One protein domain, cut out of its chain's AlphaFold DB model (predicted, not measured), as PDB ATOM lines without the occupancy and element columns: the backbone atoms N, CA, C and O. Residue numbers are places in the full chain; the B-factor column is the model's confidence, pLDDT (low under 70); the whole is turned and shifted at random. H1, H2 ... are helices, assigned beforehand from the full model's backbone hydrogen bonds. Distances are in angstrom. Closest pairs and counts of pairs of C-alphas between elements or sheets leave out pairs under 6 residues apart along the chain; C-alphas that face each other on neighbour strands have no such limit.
ATOM      1  N   HIS A 162     -21.774  26.464 -24.554       57.22
ATOM      2  CA  HIS A 162     -21.139  26.041 -25.799       57.22
ATOM      3  C   HIS A 162     -21.694  26.910 -26.931       57.22
ATOM      4  O   HIS A 162     -22.790  26.680 -27.446       57.22
ATOM      5  N   THR A 163     -20.967  27.972 -27.265       73.81
ATOM      6  CA  THR A 163     -21.278  28.806 -28.422       73.81
ATOM      7  C   THR A 163     -20.711  28.128 -29.668       73.81
ATOM      8  O   THR A 163     -19.643  27.528 -29.597       73.81
ATOM      9  N   PRO A 164     -21.352  28.235 -30.843       78.94
ATOM     10  CA  PRO A 164     -20.795  27.673 -32.076       78.94
ATOM     11  C   PRO A 164     -19.406  28.222 -32.406       78.94
ATOM     12  O   PRO A 164     -18.609  27.550 -33.049       78.94
ATOM     13  N   LEU A 165     -19.090  29.431 -31.931       87.38
ATOM     14  CA  LEU A 165     -17.769  30.021 -32.096       87.38
ATOM     15  C   LEU A 165     -16.669  29.189 -31.431       87.38
ATOM     16  O   LEU A 165     -15.552  29.228 -31.930       87.38
ATOM     17  N   THR A 166     -16.945  28.397 -30.385       88.38
ATOM     18  CA  THR A 166     -15.903  27.581 -29.737       88.38
ATOM     19  C   THR A 166     -15.362  26.502 -30.670       88.38
ATOM     20  O   THR A 166     -14.153  26.362 -30.787       88.38
ATOM     21  N   VAL A 167     -16.218  25.772 -31.397       90.50
ATOM     22  CA  VAL A 167     -15.742  24.723 -32.320       90.50
ATOM     23  C   VAL A 167     -15.048  25.308 -33.546       90.50
ATOM     24  O   VAL A 167     -14.048  24.760 -34.011       90.50
ATOM     25  N   LEU A 168     -15.536  26.446 -34.049       94.06
ATOM     26  CA  LEU A 168     -14.885  27.148 -35.153       94.06
ATOM     27  C   LEU A 168     -13.511  27.675 -34.723       94.06
ATOM     28  O   LEU A 168     -12.523  27.510 -35.441       94.06
ATOM     29  N   HIS A 169     -13.434  28.244 -33.524       92.94
ATOM     30  CA  HIS A 169     -12.184  28.649 -32.902       92.94
ATOM     31  C   HIS A 169     -11.222  27.463 -32.765       92.94
ATOM     32  O   HIS A 169     -10.074  27.557 -33.189       92.94
ATOM     33  N   ASP A 170     -11.689  26.335 -32.234       92.25
ATOM     34  CA  ASP A 170     -10.845  25.175 -31.950       92.25
ATOM     35  C   ASP A 170     -10.276  24.553 -33.233       92.25
ATOM     36  O   ASP A 170      -9.098  24.188 -33.285       92.25
ATOM     37  N   ILE A 171     -11.069  24.500 -34.309       95.44
ATOM     38  CA  ILE A 171     -10.568  24.126 -35.638       95.44
ATOM     39  C   ILE A 171      -9.541  25.143 -36.131       95.44
ATOM     40  O   ILE A 171      -8.482  24.745 -36.609       95.44
ATOM     41  N   SER A 172      -9.794  26.441 -35.959       95.12
ATOM     42  CA  SER A 172      -8.834  27.489 -36.334       95.12
ATOM     43  C   SER A 172      -7.507  27.339 -35.581       95.12
ATOM     44  O   SER A 172      -6.444  27.455 -36.189       95.12
ATOM     45  N   GLN A 173      -7.551  26.981 -34.294       93.19
ATOM     46  CA  GLN A 173      -6.356  26.691 -33.498       93.19
ATOM     47  C   GLN A 173      -5.630  25.432 -33.955       93.19
ATOM     48  O   GLN A 173      -4.402  25.421 -33.968       93.19
ATOM     49  N   ALA A 174      -6.348  24.389 -34.376       93.50
ATOM     50  CA  ALA A 174      -5.726  23.211 -34.970       93.50
ATOM     51  C   ALA A 174      -4.996  23.545 -36.279       93.50
ATOM     52  O   ALA A 174      -3.854  23.122 -36.461       93.50
ATOM     53  N   LEU A 175      -5.606  24.347 -37.157       95.94
ATOM     54  CA  LEU A 175      -4.962  24.808 -38.392       95.94
ATOM     55  C   LEU A 175      -3.735  25.681 -38.086       95.94
ATOM     56  O   LEU A 175      -2.651  25.421 -38.608       95.94
ATOM     57  N   ALA A 176      -3.872  26.663 -37.189       94.62
ATOM     58  CA  ALA A 176      -2.770  27.515 -36.740       94.62
ATOM     59  C   ALA A 176      -1.612  26.695 -36.146       94.62
ATOM     60  O   ALA A 176      -0.447  26.918 -36.477       94.62
ATOM     61  N   PHE A 177      -1.927  25.694 -35.322       93.62
ATOM     62  CA  PHE A 177      -0.939  24.803 -34.726       93.62
ATOM     63  C   PHE A 177      -0.141  24.034 -35.787       93.62
ATOM     64  O   PHE A 177       1.081  23.937 -35.675       93.62
ATOM     65  N   LEU A 178      -0.795  23.523 -36.836       93.00
ATOM     66  CA  LEU A 178      -0.111  22.840 -37.941       93.00
ATOM     67  C   LEU A 178       0.792  23.791 -38.742       93.00
ATOM     68  O   LEU A 178       1.911  23.414 -39.087       93.00
ATOM     69  N   LEU A 179       0.365  25.038 -38.970       92.19
ATOM     70  CA  LEU A 179       1.191  26.060 -39.634       92.19
ATOM     71  C   LEU A 179       2.466  26.389 -38.842       92.19
ATOM     72  O   LEU A 179       3.529  26.594 -39.430       92.19
ATOM     73  N   GLN A 180       2.386  26.375 -37.509       92.19
ATOM     74  CA  GLN A 180       3.539  26.574 -36.625       92.19
ATOM     75  C   GLN A 180       4.464  25.346 -36.551       92.19
ATOM     76  O   GLN A 180       5.639  25.495 -36.197       92.19
ATOM     77  N   HIS A 181       3.974  24.158 -36.925       90.88
ATOM     78  CA  HIS A 181       4.701  22.883 -36.873       90.88
ATOM     79  C   HIS A 181       4.692  22.157 -38.228       90.88
ATOM     80  O   HIS A 181       4.225  21.019 -38.326       90.88
ATOM     81  N   PRO A 182       5.268  22.755 -39.284       84.00
ATOM     82  CA  PRO A 182       5.179  22.205 -40.633       84.00
ATOM     83  C   PRO A 182       5.773  20.795 -40.724       84.00
ATOM     84  O   PRO A 182       5.297  19.970 -41.496       84.00
ATOM     85  N   THR A 183       6.824  20.481 -39.964       85.44
ATOM     86  CA  THR A 183       7.540  19.189 -39.985       85.44
ATOM     87  C   THR A 183       6.976  18.147 -39.018       85.44
ATOM     88  O   THR A 183       7.625  17.128 -38.789       85.44
ATOM     89  N   LEU A 184       5.790  18.374 -38.445       88.56
ATOM     90  CA  LEU A 184       5.219  17.488 -37.438       88.56
ATOM     91  C   LEU A 184       4.922  16.087 -38.010       88.56
ATOM     92  O   LEU A 184       4.086  15.953 -38.908       88.56
ATOM     93  N   PRO A 185       5.544  15.017 -37.482       88.25
ATOM     94  CA  PRO A 185       5.231  13.665 -37.915       88.25
ATOM     95  C   PRO A 185       3.921  13.190 -37.278       88.25
ATOM     96  O   PRO A 185       3.772  13.194 -36.055       88.25
ATOM     97  N   LEU A 186       2.983  12.714 -38.101       89.00
ATOM     98  CA  LEU A 186       1.762  12.075 -37.610       89.00
ATOM     99  C   LEU A 186       1.962  10.578 -37.371       89.00
ATOM    100  O   LEU A 186       2.440   9.840 -38.237       89.00
ATOM    101  N   GLN A 187       1.487  10.096 -36.227       88.19
ATOM    102  CA  GLN A 187       1.406   8.674 -35.921       88.19
ATOM    103  C   GLN A 187       0.354   8.012 -36.811       88.19
ATOM    104  O   GLN A 187      -0.784   8.480 -36.915       88.19
ATOM    105  N   HIS A 188       0.738   6.922 -37.480       85.94
ATOM    106  CA  HIS A 188      -0.100   6.230 -38.469       85.94
ATOM    107  C   HIS A 188      -0.652   7.158 -39.568       85.94
ATOM    108  O   HIS A 188      -1.744   6.919 -40.078       85.94
ATOM    109  N   ARG A 189       0.083   8.236 -39.902       83.56
ATOM    110  CA  ARG A 189      -0.337   9.288 -40.851       83.56
ATOM    111  C   ARG A 189      -1.658   9.979 -40.479       83.56
ATOM    112  O   ARG A 189      -2.330  10.522 -41.346       83.56
ATOM    113  N   ARG A 190      -2.048   9.929 -39.200       85.38
ATOM    114  CA  ARG A 190      -3.360  10.392 -38.732       85.38
ATOM    115  C   ARG A 190      -3.303  11.220 -37.457       85.38
ATOM    116  O   ARG A 190      -3.935  12.265 -37.384       85.38
ATOM    117  N   TRP A 191      -2.602  10.722 -36.445       89.31
ATOM    118  CA  TRP A 191      -2.719  11.230 -35.080       89.31
ATOM    119  C   TRP A 191      -1.529  12.086 -34.684       89.31
ATOM    120  O   TRP A 191      -0.389  11.759 -35.020       89.31
ATOM    121  N   LEU A 192      -1.783  13.141 -33.913       90.38
ATOM    122  CA  LEU A 192      -0.714  13.912 -33.295       90.38
ATOM    123  C   LEU A 192       0.022  13.051 -32.254       90.38
ATOM    124  O   LEU A 192      -0.615  12.274 -31.532       90.38
ATOM    125  N   PRO A 193       1.353  13.195 -32.130       90.44
ATOM    126  CA  PRO A 193       2.085  12.604 -31.018       90.44
ATOM    127  C   PRO A 193       1.634  13.224 -29.675       90.44
ATOM    128  O   PRO A 193       1.205  14.380 -29.652       90.44
ATOM    129  N   PRO A 194       1.766  12.519 -28.531       89.12
ATOM    130  CA  PRO A 194       1.234  12.979 -27.239       89.12
ATOM    131  C   PRO A 194       1.722  14.358 -26.762       89.12
ATOM    132  O   PRO A 194       1.010  15.055 -26.040       89.12
ATOM    133  N   SER A 195       2.935  14.777 -27.132       87.81
ATOM    134  CA  SER A 195       3.440  16.127 -26.837       87.81
ATOM    135  C   SER A 195       2.693  17.198 -27.632       87.81
ATOM    136  O   SER A 195       2.197  18.156 -27.043       87.81
ATOM    137  N   ALA A 196       2.552  17.002 -28.943       89.19
ATOM    138  CA  ALA A 196       1.829  17.915 -29.821       89.19
ATOM    139  C   ALA A 196       0.334  17.971 -29.488       89.19
ATOM    140  O   ALA A 196      -0.247  19.049 -29.484       89.19
ATOM    141  N   LEU A 197      -0.273  16.834 -29.125       89.69
ATOM    142  CA  LEU A 197      -1.667  16.783 -28.688       89.69
ATOM    143  C   LEU A 197      -1.911  17.648 -27.445       89.69
ATOM    144  O   LEU A 197      -2.881  18.395 -27.402       89.69
ATOM    145  N   ARG A 198      -1.019  17.578 -26.447       87.38
ATOM    146  CA  ARG A 198      -1.107  18.416 -25.240       87.38
ATOM    147  C   ARG A 198      -0.892  19.891 -25.553       87.38
ATOM    148  O   ARG A 198      -1.607  20.726 -25.010       87.38
ATOM    149  N   ALA A 199       0.061  20.200 -26.430       87.50
ATOM    150  CA  ALA A 199       0.308  21.569 -26.862       87.50
ATOM    151  C   ALA A 199      -0.919  22.168 -27.570       87.50
ATOM    152  O   ALA A 199      -1.331  23.266 -27.214       87.50
ATOM    153  N   LEU A 200      -1.554  21.424 -28.484       88.94
ATOM    154  CA  LEU A 200      -2.806  21.844 -29.117       88.94
ATOM    155  C   LEU A 200      -3.945  21.979 -28.099       88.94
ATOM    156  O   LEU A 200      -4.657  22.974 -28.120       88.94
ATOM    157  N   ASN A 201      -4.109  21.007 -27.196       87.56
ATOM    158  CA  ASN A 201      -5.202  20.999 -26.221       87.56
ATOM    159  C   ASN A 201      -5.217  22.244 -25.321       87.56
ATOM    160  O   ASN A 201      -6.296  22.724 -24.999       87.56
ATOM    161  N   ARG A 202      -4.045  22.785 -24.954       85.50
ATOM    162  CA  ARG A 202      -3.942  24.032 -24.170       85.50
ATOM    163  C   ARG A 202      -4.514  25.253 -24.900       85.50
ATOM    164  O   ARG A 202      -5.045  26.136 -24.247       85.50
ATOM    165  N   ARG A 203      -4.482  25.251 -26.237       85.25
ATOM    166  CA  ARG A 203      -4.973  26.353 -27.081       85.25
ATOM    167  C   ARG A 203      -6.483  26.323 -27.313       85.25
ATOM    168  O   ARG A 203      -7.021  27.277 -27.867       85.25
ATOM    169  N   LEU A 204      -7.158  25.218 -26.995       86.50
ATOM    170  CA  LEU A 204      -8.591  25.072 -27.265       86.50
ATOM    171  C   LEU A 204      -9.422  25.903 -26.285       86.50
ATOM    172  O   LEU A 204      -9.000  26.163 -25.163       86.50
ATOM    173  N   ALA A 205     -10.633  26.279 -26.691       83.06
ATOM    174  CA  ALA A 205     -11.561  27.057 -25.874       83.06
ATOM    175  C   ALA A 205     -11.949  26.329 -24.576       83.06
ATOM    176  O   ALA A 205     -12.166  26.967 -23.548       83.06
ATOM    177  N   ALA A 206     -12.019  24.995 -24.621       77.88
ATOM    178  CA  ALA A 206     -12.249  24.139 -23.462       77.88
ATOM    179  C   ALA A 206     -11.241  22.972 -23.462       77.88
ATOM    180  O   ALA A 206     -11.539  21.898 -23.997       77.88
ATOM    181  N   PRO A 207     -10.032  23.169 -22.900       80.81
ATOM    182  CA  PRO A 207      -9.010  22.132 -22.835       80.81
ATOM    183  C   PRO A 207      -9.518  20.891 -22.095       80.81
ATOM    184  O   PRO A 207     -10.027  20.977 -20.978       80.81
ATOM    185  N   ALA A 208      -9.337  19.710 -22.686       78.69
ATOM    186  CA  ALA A 208      -9.638  18.456 -22.004       78.69
ATOM    187  C   ALA A 208      -8.595  18.166 -20.910       78.69
ATOM    188  O   ALA A 208      -7.420  18.510 -21.051       78.69
ATOM    189  N   SER A 209      -8.990  17.471 -19.840       79.50
ATOM    190  CA  SER A 209      -8.036  16.976 -18.839       79.50
ATOM    191  C   SER A 209      -7.253  15.786 -19.406       79.50
ATOM    192  O   SER A 209      -7.809  14.704 -19.602       79.50
ATOM    193  N   LEU A 210      -5.969  15.988 -19.728       78.44
ATOM    194  CA  LEU A 210      -5.118  14.984 -20.381       78.44
ATOM    195  C   LEU A 210      -4.016  14.464 -19.452       78.44
ATOM    196  O   LEU A 210      -3.149  15.214 -19.011       78.44
ATOM    197  N   ALA A 211      -3.957  13.143 -19.266       75.38
ATOM    198  CA  ALA A 211      -2.792  12.470 -18.693       75.38
ATOM    199  C   ALA A 211      -1.572  12.541 -19.639       75.38
ATOM    200  O   ALA A 211      -1.715  12.683 -20.858       75.38
ATOM    201  N   ALA A 212      -0.361  12.350 -19.106       64.44
ATOM    202  CA  ALA A 212       0.897  12.511 -19.852       64.44
ATOM    203  C   ALA A 212       1.035  11.626 -21.113       64.44
ATOM    204  O   ALA A 212       1.750  11.996 -22.044       64.44
ATOM    205  N   ARG A 213       0.356  10.470 -21.156       68.44
ATOM    206  CA  ARG A 213       0.370   9.514 -22.282       68.44
ATOM    207  C   ARG A 213      -0.943   9.487 -23.078       68.44
ATOM    208  O   ARG A 213      -1.206   8.510 -23.773       68.44
ATOM    209  N   SER A 214      -1.769  10.527 -22.955       77.12
ATOM    210  CA  SER A 214      -3.077  10.562 -23.619       77.12
ATOM    211  C   SER A 214      -2.945  10.533 -25.139       77.12
ATOM    212  O   SER A 214      -2.043  11.143 -25.714       77.12
ATOM    213  N   THR A 215      -3.870   9.835 -25.789       80.44
ATOM    214  CA  THR A 215      -3.972   9.762 -27.254       80.44
ATOM    215  C   THR A 215      -5.280  10.387 -27.734       80.44
ATOM    216  O   THR A 215      -6.244  10.487 -26.973       80.44
ATOM    217  N   HIS A 216      -5.367  10.737 -29.023       80.25
ATOM    218  CA  HIS A 216      -6.622  11.211 -29.629       80.25
ATOM    219  C   HIS A 216      -7.807  10.259 -29.392       80.25
ATOM    220  O   HIS A 216      -8.947  10.695 -29.303       80.25
ATOM    221  N   ARG A 217      -7.565   8.947 -29.260       78.06
ATOM    222  CA  ARG A 217      -8.640   7.970 -29.021       78.06
ATOM    223  C   ARG A 217      -9.349   8.171 -27.684       78.06
ATOM    224  O   ARG A 217     -10.507   7.797 -27.567       78.06
ATOM    225  N   GLN A 218      -8.657   8.739 -26.701       77.12
ATOM    226  CA  GLN A 218      -9.162   8.950 -25.344       77.12
ATOM    227  C   GLN A 218      -9.858  10.310 -25.183       77.12
ATOM    228  O   GLN A 218     -10.249  10.661 -24.078       77.12
ATOM    229  N   THR A 219      -9.990  11.088 -26.265       83.12
ATOM    230  CA  THR A 219     -10.479  12.473 -26.231       83.12
ATOM    231  C   THR A 219     -11.523  12.702 -27.319       83.12
ATOM    232  O   THR A 219     -11.197  12.947 -28.480       83.12
ATOM    233  N   SER A 220     -12.803  12.622 -26.954       82.31
ATOM    234  CA  SER A 220     -13.921  12.759 -27.898       82.31
ATOM    235  C   SER A 220     -13.915  14.099 -28.641       82.31
ATOM    236  O   SER A 220     -14.064  14.113 -29.865       82.31
ATOM    237  N   THR A 221     -13.655  15.208 -27.940       82.94
ATOM    238  CA  THR A 221     -13.580  16.560 -28.520       82.94
ATOM    239  C   THR A 221     -12.506  16.653 -29.601       82.94
ATOM    240  O   THR A 221     -12.803  16.955 -30.753       82.94
ATOM    241  N   LEU A 222     -11.259  16.312 -29.261       86.56
ATOM    242  CA  LEU A 222     -10.116  16.376 -30.180       86.56
ATOM    243  C   LEU A 222     -10.268  15.417 -31.363       86.56
ATOM    244  O   LEU A 222      -9.878  15.734 -32.484       86.56
ATOM    245  N   ARG A 223     -10.843  14.238 -31.128       88.75
ATOM    246  CA  ARG A 223     -11.150  13.261 -32.171       88.75
ATOM    247  C   ARG A 223     -12.180  13.788 -33.167       88.75
ATOM    248  O   ARG A 223     -11.977  13.641 -34.368       88.75
ATOM    249  N   THR A 224     -13.258  14.388 -32.669       88.19
ATOM    250  CA  THR A 224     -14.316  14.992 -33.492       88.19
ATOM    251  C   THR A 224     -13.777  16.180 -34.275       88.19
ATOM    252  O   THR A 224     -13.983  16.256 -35.480       88.19
ATOM    253  N   LEU A 225     -13.005  17.049 -33.626       90.31
ATOM    254  CA  LEU A 225     -12.345  18.185 -34.263       90.31
ATOM    255  C   LEU A 225     -11.462  17.738 -35.433       90.31
ATOM    256  O   LEU A 225     -11.606  18.241 -36.546       90.31
ATOM    257  N   TRP A 226     -10.587  16.751 -35.211       90.50
ATOM    258  CA  TRP A 226      -9.693  16.245 -36.257       90.50
ATOM    259  C   TRP A 226     -10.459  15.550 -37.388       90.50
ATOM    260  O   TRP A 226     -10.132  15.722 -38.560       90.50
ATOM    261  N   PHE A 227     -11.506  14.793 -37.043       91.00
ATOM    262  CA  PHE A 227     -12.410  14.187 -38.019       91.00
ATOM    263  C   PHE A 227     -13.057  15.248 -38.916       91.00
ATOM    264  O   PHE A 227     -13.003  15.113 -40.137       91.00
ATOM    265  N   LEU A 228     -13.605  16.318 -38.330       92.44
ATOM    266  CA  LEU A 228     -14.220  17.423 -39.068       92.44
ATOM    267  C   LEU A 228     -13.211  18.117 -39.985       92.44
ATOM    268  O   LEU A 228     -13.514  18.326 -41.156       92.44
ATOM    269  N   ALA A 229     -12.007  18.418 -39.488       93.25
ATOM    270  CA  ALA A 229     -10.963  19.065 -40.280       93.25
ATOM    271  C   ALA A 229     -10.570  18.234 -41.514       93.25
ATOM    272  O   ALA A 229     -10.395  18.784 -42.599       93.25
ATOM    273  N   VAL A 230     -10.486  16.909 -41.375       91.56
ATOM    274  CA  VAL A 230     -10.166  16.002 -42.489       91.56
ATOM    275  C   VAL A 230     -11.349  15.839 -43.442       91.56
ATOM    276  O   VAL A 230     -11.170  15.915 -44.651       91.56
ATOM    277  N   GLN A 231     -12.567  15.639 -42.927       90.81
ATOM    278  CA  GLN A 231     -13.758  15.463 -43.770       90.81
ATOM    279  C   GLN A 231     -14.134  16.725 -44.547       90.81
ATOM    280  O   GLN A 231     -14.582  16.631 -45.686       90.81
ATOM    281  N   ALA A 232     -13.912  17.905 -43.969       92.75
ATOM    282  CA  ALA A 232     -14.087  19.181 -44.657       92.75
ATOM    283  C   ALA A 232     -12.901  19.523 -45.581       92.75
ATOM    284  O   ALA A 232     -12.869  20.613 -46.149       92.75
ATOM    285  N   ASN A 233     -11.933  18.607 -45.741       93.00
ATOM    286  CA  ASN A 233     -10.714  18.800 -46.520       93.00
ATOM    287  C   ASN A 233      -9.918  20.040 -46.081       93.00
ATOM    288  O   ASN A 233      -9.238  20.648 -46.896       93.00
ATOM    289  N   LEU A 234     -10.002  20.453 -44.812       95.31
ATOM    290  CA  LEU A 234      -9.245  21.598 -44.287       95.31
ATOM    291  C   LEU A 234      -7.776  21.235 -44.074       95.31
ATOM    292  O   LEU A 234      -6.902  22.096 -44.184       95.31
ATOM    293  N   ILE A 235      -7.518  19.957 -43.785       92.56
ATOM    294  CA  ILE A 235      -6.178  19.402 -43.619       92.56
ATOM    295  C   ILE A 235      -5.980  18.135 -44.452       92.56
ATOM    296  O   ILE A 235      -6.901  17.332 -44.600       92.56
ATOM    297  N   ASP A 236      -4.753  17.941 -44.929       87.81
ATOM    298  CA  ASP A 236      -4.256  16.679 -45.479       87.81
ATOM    299  C   ASP A 236      -2.981  16.294 -44.721       87.81
ATOM    300  O   ASP A 236      -1.968  16.994 -44.754       87.81
ATOM    301  N   GLY A 237      -3.048  15.215 -43.941       86.44
ATOM    302  CA  GLY A 237      -1.987  14.873 -42.999       86.44
ATOM    303  C   GLY A 237      -1.727  16.001 -41.991       86.44
ATOM    304  O   GLY A 237      -2.616  16.375 -41.228       86.44
ATOM    305  N   ALA A 238      -0.486  16.496 -41.941       87.25
ATOM    306  CA  ALA A 238      -0.049  17.553 -41.018       87.25
ATOM    307  C   ALA A 238      -0.098  18.954 -41.652       87.25
ATOM    308  O   ALA A 238       0.583  19.868 -41.186       87.25
ATOM    309  N   HIS A 239      -0.859  19.125 -42.733       87.19
ATOM    310  CA  HIS A 239      -0.834  20.335 -43.541       87.19
ATOM    311  C   HIS A 239      -2.211  20.942 -43.711       87.19
ATOM    312  O   HIS A 239      -3.190  20.226 -43.892       87.19
ATOM    313  N   VAL A 240      -2.259  22.272 -43.728       92.44
ATOM    314  CA  VAL A 240      -3.461  23.037 -44.065       92.44
ATOM    315  C   VAL A 240      -3.598  23.100 -45.585       92.44
ATOM    316  O   VAL A 240      -2.666  23.511 -46.278       92.44
ATOM    317  N   THR A 241      -4.748  22.687 -46.112       91.62
ATOM    318  CA  THR A 241      -5.025  22.699 -47.555       91.62
ATOM    319  C   THR A 241      -5.472  24.089 -48.024       91.62
ATOM    320  O   THR A 241      -5.790  24.969 -47.220       91.62
ATOM    321  N   ALA A 242      -5.604  24.279 -49.339       89.38
ATOM    322  CA  ALA A 242      -6.245  25.474 -49.894       89.38
ATOM    323  C   ALA A 242      -7.696  25.660 -49.398       89.38
ATOM    324  O   ALA A 242      -8.122  26.789 -49.167       89.38
ATOM    325  N   ALA A 243      -8.439  24.567 -49.183       92.81
ATOM    326  CA  ALA A 243      -9.787  24.631 -48.617       92.81
ATOM    327  C   ALA A 243      -9.769  25.051 -47.138       92.81
ATOM    328  O   ALA A 243     -10.670  25.765 -46.712       92.81
ATOM    329  N   GLY A 244      -8.725  24.694 -46.380       95.38
ATOM    330  CA  GLY A 244      -8.498  25.189 -45.018       95.38
ATOM    331  C   GLY A 244      -8.341  26.710 -44.957       95.38
ATOM    332  O   GLY A 244      -8.998  27.369 -44.151       95.38
ATOM    333  N   TRP A 245      -7.539  27.279 -45.861       93.06
ATOM    334  CA  TRP A 245      -7.384  28.734 -45.992       93.06
ATOM    335  C   TRP A 245      -8.672  29.422 -46.450       93.06
ATOM    336  O   TRP A 245      -9.083  30.415 -45.853       93.06
ATOM    337  N   ALA A 246      -9.347  28.866 -47.460       94.25
ATOM    338  CA  ALA A 246     -10.621  29.397 -47.939       94.25
ATOM    339  C   ALA A 246     -11.690  29.384 -46.835       94.25
ATOM    340  O   ALA A 246     -12.409  30.363 -46.664       94.25
ATOM    341  N   TRP A 247     -11.756  28.306 -46.049       97.00
ATOM    342  CA  TRP A 247     -12.665  28.185 -44.914       97.00
ATOM    343  C   TRP A 247     -12.388  29.238 -43.837       97.00
ATOM    344  O   TRP A 247     -13.325  29.842 -43.321       97.00
ATOM    345  N   ALA A 248     -11.121  29.525 -43.530       96.00
ATOM    346  CA  ALA A 248     -10.769  30.532 -42.529       96.00
ATOM    347  C   ALA A 248     -11.232  31.954 -42.911       96.00
ATOM    348  O   ALA A 248     -11.531  32.755 -42.026       96.00
ATOM    349  N   ALA A 249     -11.348  32.245 -44.210       93.75
ATOM    350  CA  ALA A 249     -11.839  33.523 -44.730       93.75
ATOM    351  C   ALA A 249     -13.376  33.637 -44.786       93.75
ATOM    352  O   ALA A 249     -13.903  34.729 -45.006       93.75
ATOM    353  N   LEU A 250     -14.111  32.535 -44.603       95.62
ATOM    354  CA  LEU A 250     -15.576  32.540 -44.596       95.62
ATOM    355  C   LEU A 250     -16.139  33.195 -43.319       95.62
ATOM    356  O   LEU A 250     -15.522  33.116 -42.254       95.62
ATOM    357  N   PRO A 251     -17.347  33.789 -43.379       94.50
ATOM    358  CA  PRO A 251     -18.060  34.196 -42.173       94.50
ATOM    359  C   PRO A 251     -18.465  32.968 -41.321       94.50
ATOM    360  O   PRO A 251     -18.561  31.856 -41.856       94.50
ATOM    361  N   PRO A 252     -18.701  33.133 -40.001       93.88
ATOM    362  CA  PRO A 252     -18.914  32.011 -39.077       93.88
ATOM    363  C   PRO A 252     -20.047  31.050 -39.468       93.88
ATOM    364  O   PRO A 252     -19.950  29.843 -39.249       93.88
ATOM    365  N   ASP A 253     -21.125  31.556 -40.064       93.12
ATOM    366  CA  ASP A 253     -22.250  30.754 -40.541       93.12
ATOM    367  C   ASP A 253     -21.831  29.837 -41.706       93.12
ATOM    368  O   ASP A 253     -22.067  28.624 -41.688       93.12
ATOM    369  N   ALA A 254     -21.112  30.362 -42.696       94.19
ATOM    370  CA  ALA A 254     -20.591  29.556 -43.793       94.19
ATOM    371  C   ALA A 254     -19.519  28.557 -43.312       94.19
ATOM    372  O   ALA A 254     -19.482  27.412 -43.784       94.19
ATOM    373  N   GLN A 255     -18.701  28.939 -42.323       96.19
ATOM    374  CA  GLN A 255     -17.745  28.035 -41.678       96.19
ATOM    375  C   GLN A 255     -18.454  26.852 -41.020       96.19
ATOM    376  O   GLN A 255     -18.111  25.701 -41.299       96.19
ATOM    377  N   LEU A 256     -19.475  27.118 -40.200       94.19
ATOM    378  CA  LEU A 256     -20.206  26.070 -39.497       94.19
ATOM    379  C   LEU A 256     -21.020  25.195 -40.452       94.19
ATOM    380  O   LEU A 256     -21.031  23.976 -40.304       94.19
ATOM    381  N   THR A 257     -21.627  25.790 -41.480       93.62
ATOM    382  CA  THR A 257     -22.334  25.052 -42.538       93.62
ATOM    383  C   THR A 257     -21.397  24.077 -43.252       93.62
ATOM    384  O   THR A 257     -21.789  22.949 -43.550       93.62
ATOM    385  N   THR A 258     -20.148  24.480 -43.504       94.94
ATOM    386  CA  THR A 258     -19.132  23.610 -44.116       94.94
ATOM    387  C   THR A 258     -18.829  22.406 -43.227       94.94
ATOM    388  O   THR A 258     -18.847  21.273 -43.707       94.94
ATOM    389  N   LEU A 259     -18.626  22.627 -41.925       94.00
ATOM    390  CA  LEU A 259     -18.370  21.550 -40.966       94.00
ATOM    391  C   LEU A 259     -19.577  20.631 -40.785       94.00
ATOM    392  O   LEU A 259     -19.418  19.418 -40.726       94.00
ATOM    393  N   TRP A 260     -20.784  21.195 -40.745       92.56
ATOM    394  CA  TRP A 260     -22.021  20.426 -40.664       92.56
ATOM    395  C   TRP A 260     -22.202  19.526 -41.886       92.56
ATOM    396  O   TRP A 260     -22.472  18.336 -41.748       92.56
ATOM    397  N   ARG A 261     -21.968  20.054 -43.092       90.75
ATOM    398  CA  ARG A 261     -21.997  19.259 -44.329       90.75
ATOM    399  C   ARG A 261     -20.914  18.188 -44.349       90.75
ATOM    400  O   ARG A 261     -21.198  17.073 -44.772       90.75
ATOM    401  N   ALA A 262     -19.710  18.493 -43.870       89.88
ATOM    402  CA  ALA A 262     -18.638  17.510 -43.734       89.88
ATOM    403  C   ALA A 262     -18.998  16.406 -42.731       89.88
ATOM    404  O   ALA A 262     -18.702  15.236 -42.958       89.88
ATOM    405  N   TRP A 263     -19.690  16.763 -41.648       88.69
ATOM    406  CA  TRP A 263     -20.198  15.799 -40.685       88.69
ATOM    407  C   TRP A 263     -21.376  14.979 -41.221       88.69
ATOM    408  O   TRP A 263     -21.507  13.826 -40.836       88.69
ATOM    409  N   LEU A 264     -22.223  15.522 -42.099       85.62
ATOM    410  CA  LEU A 264     -23.323  14.785 -42.737       85.62
ATOM    411  C   LEU A 264     -22.871  13.902 -43.912       85.62
ATOM    412  O   LEU A 264     -23.482  12.866 -44.158       85.62
ATOM    413  N   GLY A 265     -21.849  14.334 -44.656       74.19
ATOM    414  CA  GLY A 265     -21.488  13.825 -45.979       74.19
ATOM    415  C   GLY A 265     -21.156  12.328 -46.066       74.19
ATOM    416  O   GLY A 265     -20.601  11.727 -45.144       74.19
ATOM    417  N   ALA A 266     -21.473  11.755 -47.237       52.84
ATOM    418  CA  ALA A 266     -21.383  10.330 -47.583       52.84
ATOM    419  C   ALA A 266     -20.093   9.916 -48.334       52.84
ATOM    420  O   ALA A 266     -19.891   8.741 -48.644       52.84
ATOM    421  N   GLY A 267     -19.196  10.853 -48.661       47.09
ATOM    422  CA  GLY A 267     -18.020  10.589 -49.503       47.09
ATOM    423  C   GLY A 267     -16.921   9.802 -48.779       47.09
ATOM    424  O   GLY A 267     -16.088  10.392 -48.103       47.09
ATOM    425  N   GLY A 268     -16.912   8.469 -48.900       49.84
ATOM    426  CA  GLY A 268     -15.893   7.590 -48.290       49.84
ATOM    427  C   GLY A 268     -16.015   7.420 -46.763       49.84
ATOM    428  O   GLY A 268     -15.103   6.913 -46.104       49.84
ATOM    429  N   GLY A 269     -17.147   7.848 -46.189       50.47
ATOM    430  CA  GLY A 269     -17.301   8.165 -44.764       50.47
ATOM    431  C   GLY A 269     -17.308   6.990 -43.782       50.47
ATOM    432  O   GLY A 269     -16.965   7.191 -42.617       50.47
ATOM    433  N   ALA A 270     -17.636   5.760 -44.196       58.59
ATOM    434  CA  ALA A 270     -17.647   4.622 -43.266       58.59
ATOM    435  C   ALA A 270     -16.238   4.301 -42.733       58.59
ATOM    436  O   ALA A 270     -16.061   4.007 -41.546       58.59
ATOM    437  N   ASP A 271     -15.220   4.408 -43.588       70.25
ATOM    438  CA  ASP A 271     -13.833   4.152 -43.202       70.25
ATOM    439  C   ASP A 271     -13.246   5.317 -42.417       70.25
ATOM    440  O   ASP A 271     -12.552   5.077 -41.432       70.25
ATOM    441  N   ALA A 272     -13.590   6.560 -42.766       79.25
ATOM    442  CA  ALA A 272     -13.163   7.740 -42.022       79.25
ATOM    443  C   ALA A 272     -13.786   7.810 -40.614       79.25
ATOM    444  O   ALA A 272     -13.070   7.983 -39.628       79.25
ATOM    445  N   ARG A 273     -15.100   7.602 -40.469       87.06
ATOM    446  CA  ARG A 273     -15.759   7.583 -39.149       87.06
ATOM    447  C   ARG A 273     -15.175   6.509 -38.239       87.06
ATOM    448  O   ARG A 273     -14.850   6.801 -37.092       87.06
ATOM    449  N   ARG A 274     -14.958   5.293 -38.762       87.44
ATOM    450  CA  ARG A 274     -14.279   4.206 -38.028       87.44
ATOM    451  C   ARG A 274     -12.835   4.568 -37.695       87.44
ATOM    452  O   ARG A 274     -12.385   4.384 -36.567       87.44
ATOM    453  N   ALA A 275     -12.112   5.133 -38.659       86.06
ATOM    454  CA  ALA A 275     -10.740   5.595 -38.500       86.06
ATOM    455  C   ALA A 275     -10.575   6.605 -37.359       86.06
ATOM    456  O   ALA A 275      -9.557   6.561 -36.658       86.06
ATOM    457  N   TYR A 276     -11.566   7.478 -37.185       87.25
ATOM    458  CA  TYR A 276     -11.619   8.511 -36.161       87.25
ATOM    459  C   TYR A 276     -12.632   8.195 -35.054       87.25
ATOM    460  O   TYR A 276     -13.125   9.132 -34.442       87.25
ATOM    461  N   HIS A 277     -12.946   6.915 -34.798       88.25
ATOM    462  CA  HIS A 277     -13.845   6.414 -33.736       88.25
ATOM    463  C   HIS A 277     -15.076   7.297 -33.462       88.25
ATOM    464  O   HIS A 277     -15.370   7.606 -32.310       88.25
ATOM    465  N   GLN A 278     -15.762   7.751 -34.511       88.81
ATOM    466  CA  GLN A 278     -16.988   8.536 -34.355       88.81
ATOM    467  C   GLN A 278     -18.118   7.653 -33.790       88.81
ATOM    468  O   GLN A 278     -18.194   6.482 -34.175       88.81
ATOM    469  N   PRO A 279     -19.002   8.172 -32.913       88.62
ATOM    470  CA  PRO A 279     -20.059   7.370 -32.279       88.62
ATOM    471  C   PRO A 279     -21.031   6.710 -33.265       88.62
ATOM    472  O   PRO A 279     -21.550   5.632 -32.995       88.62
TER     473      PRO A 279
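AT A GLANCE: This is residues 162 to 279 of the 704 residues of the protein "WYL domain-containing protein" of Chloroflexi bacterium (UniProt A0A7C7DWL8). Three helices, H1, H3 and H5, run nearly at right angles to one another: H1, the longest, lies along one side, H3 crosses beneath it in the middle, and H5 runs down past the start of H1 to the end of H3. H6 lies on the other side of H3 from H1, H4 sits near H5, and H2 lies toward the other end of the domain with the long loops of residues 181 to 193 and 203 to 219. The printed part has 118 residues with six named helices, H1 to H6 in order along the chain, and no named strand; its class is all helix, with mostly crossed packing. It is compact, with a radius of gyration of the C-alphas of 13.3 A, and its rounded outline spans 36 by 30 by 28 A.

IN THESE COORDINATES: H1, residues 164 to 180, is 24.8 A long from C-alpha 164 at (-20.795, 27.673, -32.076) to C-alpha 180 at (3.539, 26.574, -36.625). H3, residues 220 to 231, measures 16.1 A, and H5, residues 252 to 264, 18.2 A. The shorter helices are H2, residues 194 to 202, 12.6 A; H4, residues 242 to 248, 10.0 A; and H6, residues 269 to 275, 9.4 A, ending at C-alpha 275 at (-10.740, 5.595, -38.500).

HOW THE PARTS SIT: H1 touches H3 with residues 167 to 171 alone; the closest C-alphas, of Ile 171 and Leu 225, are 6.4 A apart, and the tilt of 71 degrees is only just about perpendicular. H1 touches H5 with residues 164 to 168 alone, about perpendicular at 85 degrees, closest at the C-alphas of Leu 168 and Leu 256, 7.0 A. H3 touches H5, about perpendicular at 89 degrees, closest at the C-alphas of Gln 231 and Ala 262, 5.3 A. H1 and H2 form a helical hairpin and only just touch, with 3 pairs of C-alphas within 8 A, closest at Phe 177 and Leu 200, 6.6 A; the tilt is steep, 44 degrees, opposite ways. H4 and H5 only just touch, with 3 such pairs, closest at the C-alphas of Trp 247 and Gln 255, 6.0 A. H3 and H6 only just touch, also with 3, closest at the C-alphas of Phe 227 and Arg 273, 7.5 A. H1 and H6 are apart. In each of the six helices every O i to N i+4 pair is within hydrogen-bond range.

THE WHOLE: The two C-alphas farthest apart, of Arg 213 and Pro 251, are 36.7 A apart. The printed part has no cut. The links H1 to H2 and H2 to H3 are long, with 13 and 17 residues. Residues 235 to 236 pair antiparallel with residues 239 to 240. The mean pLDDT of the printed part is 86.2; residue 162, residues 212 to 213 and residues 266 to 270 are under 70.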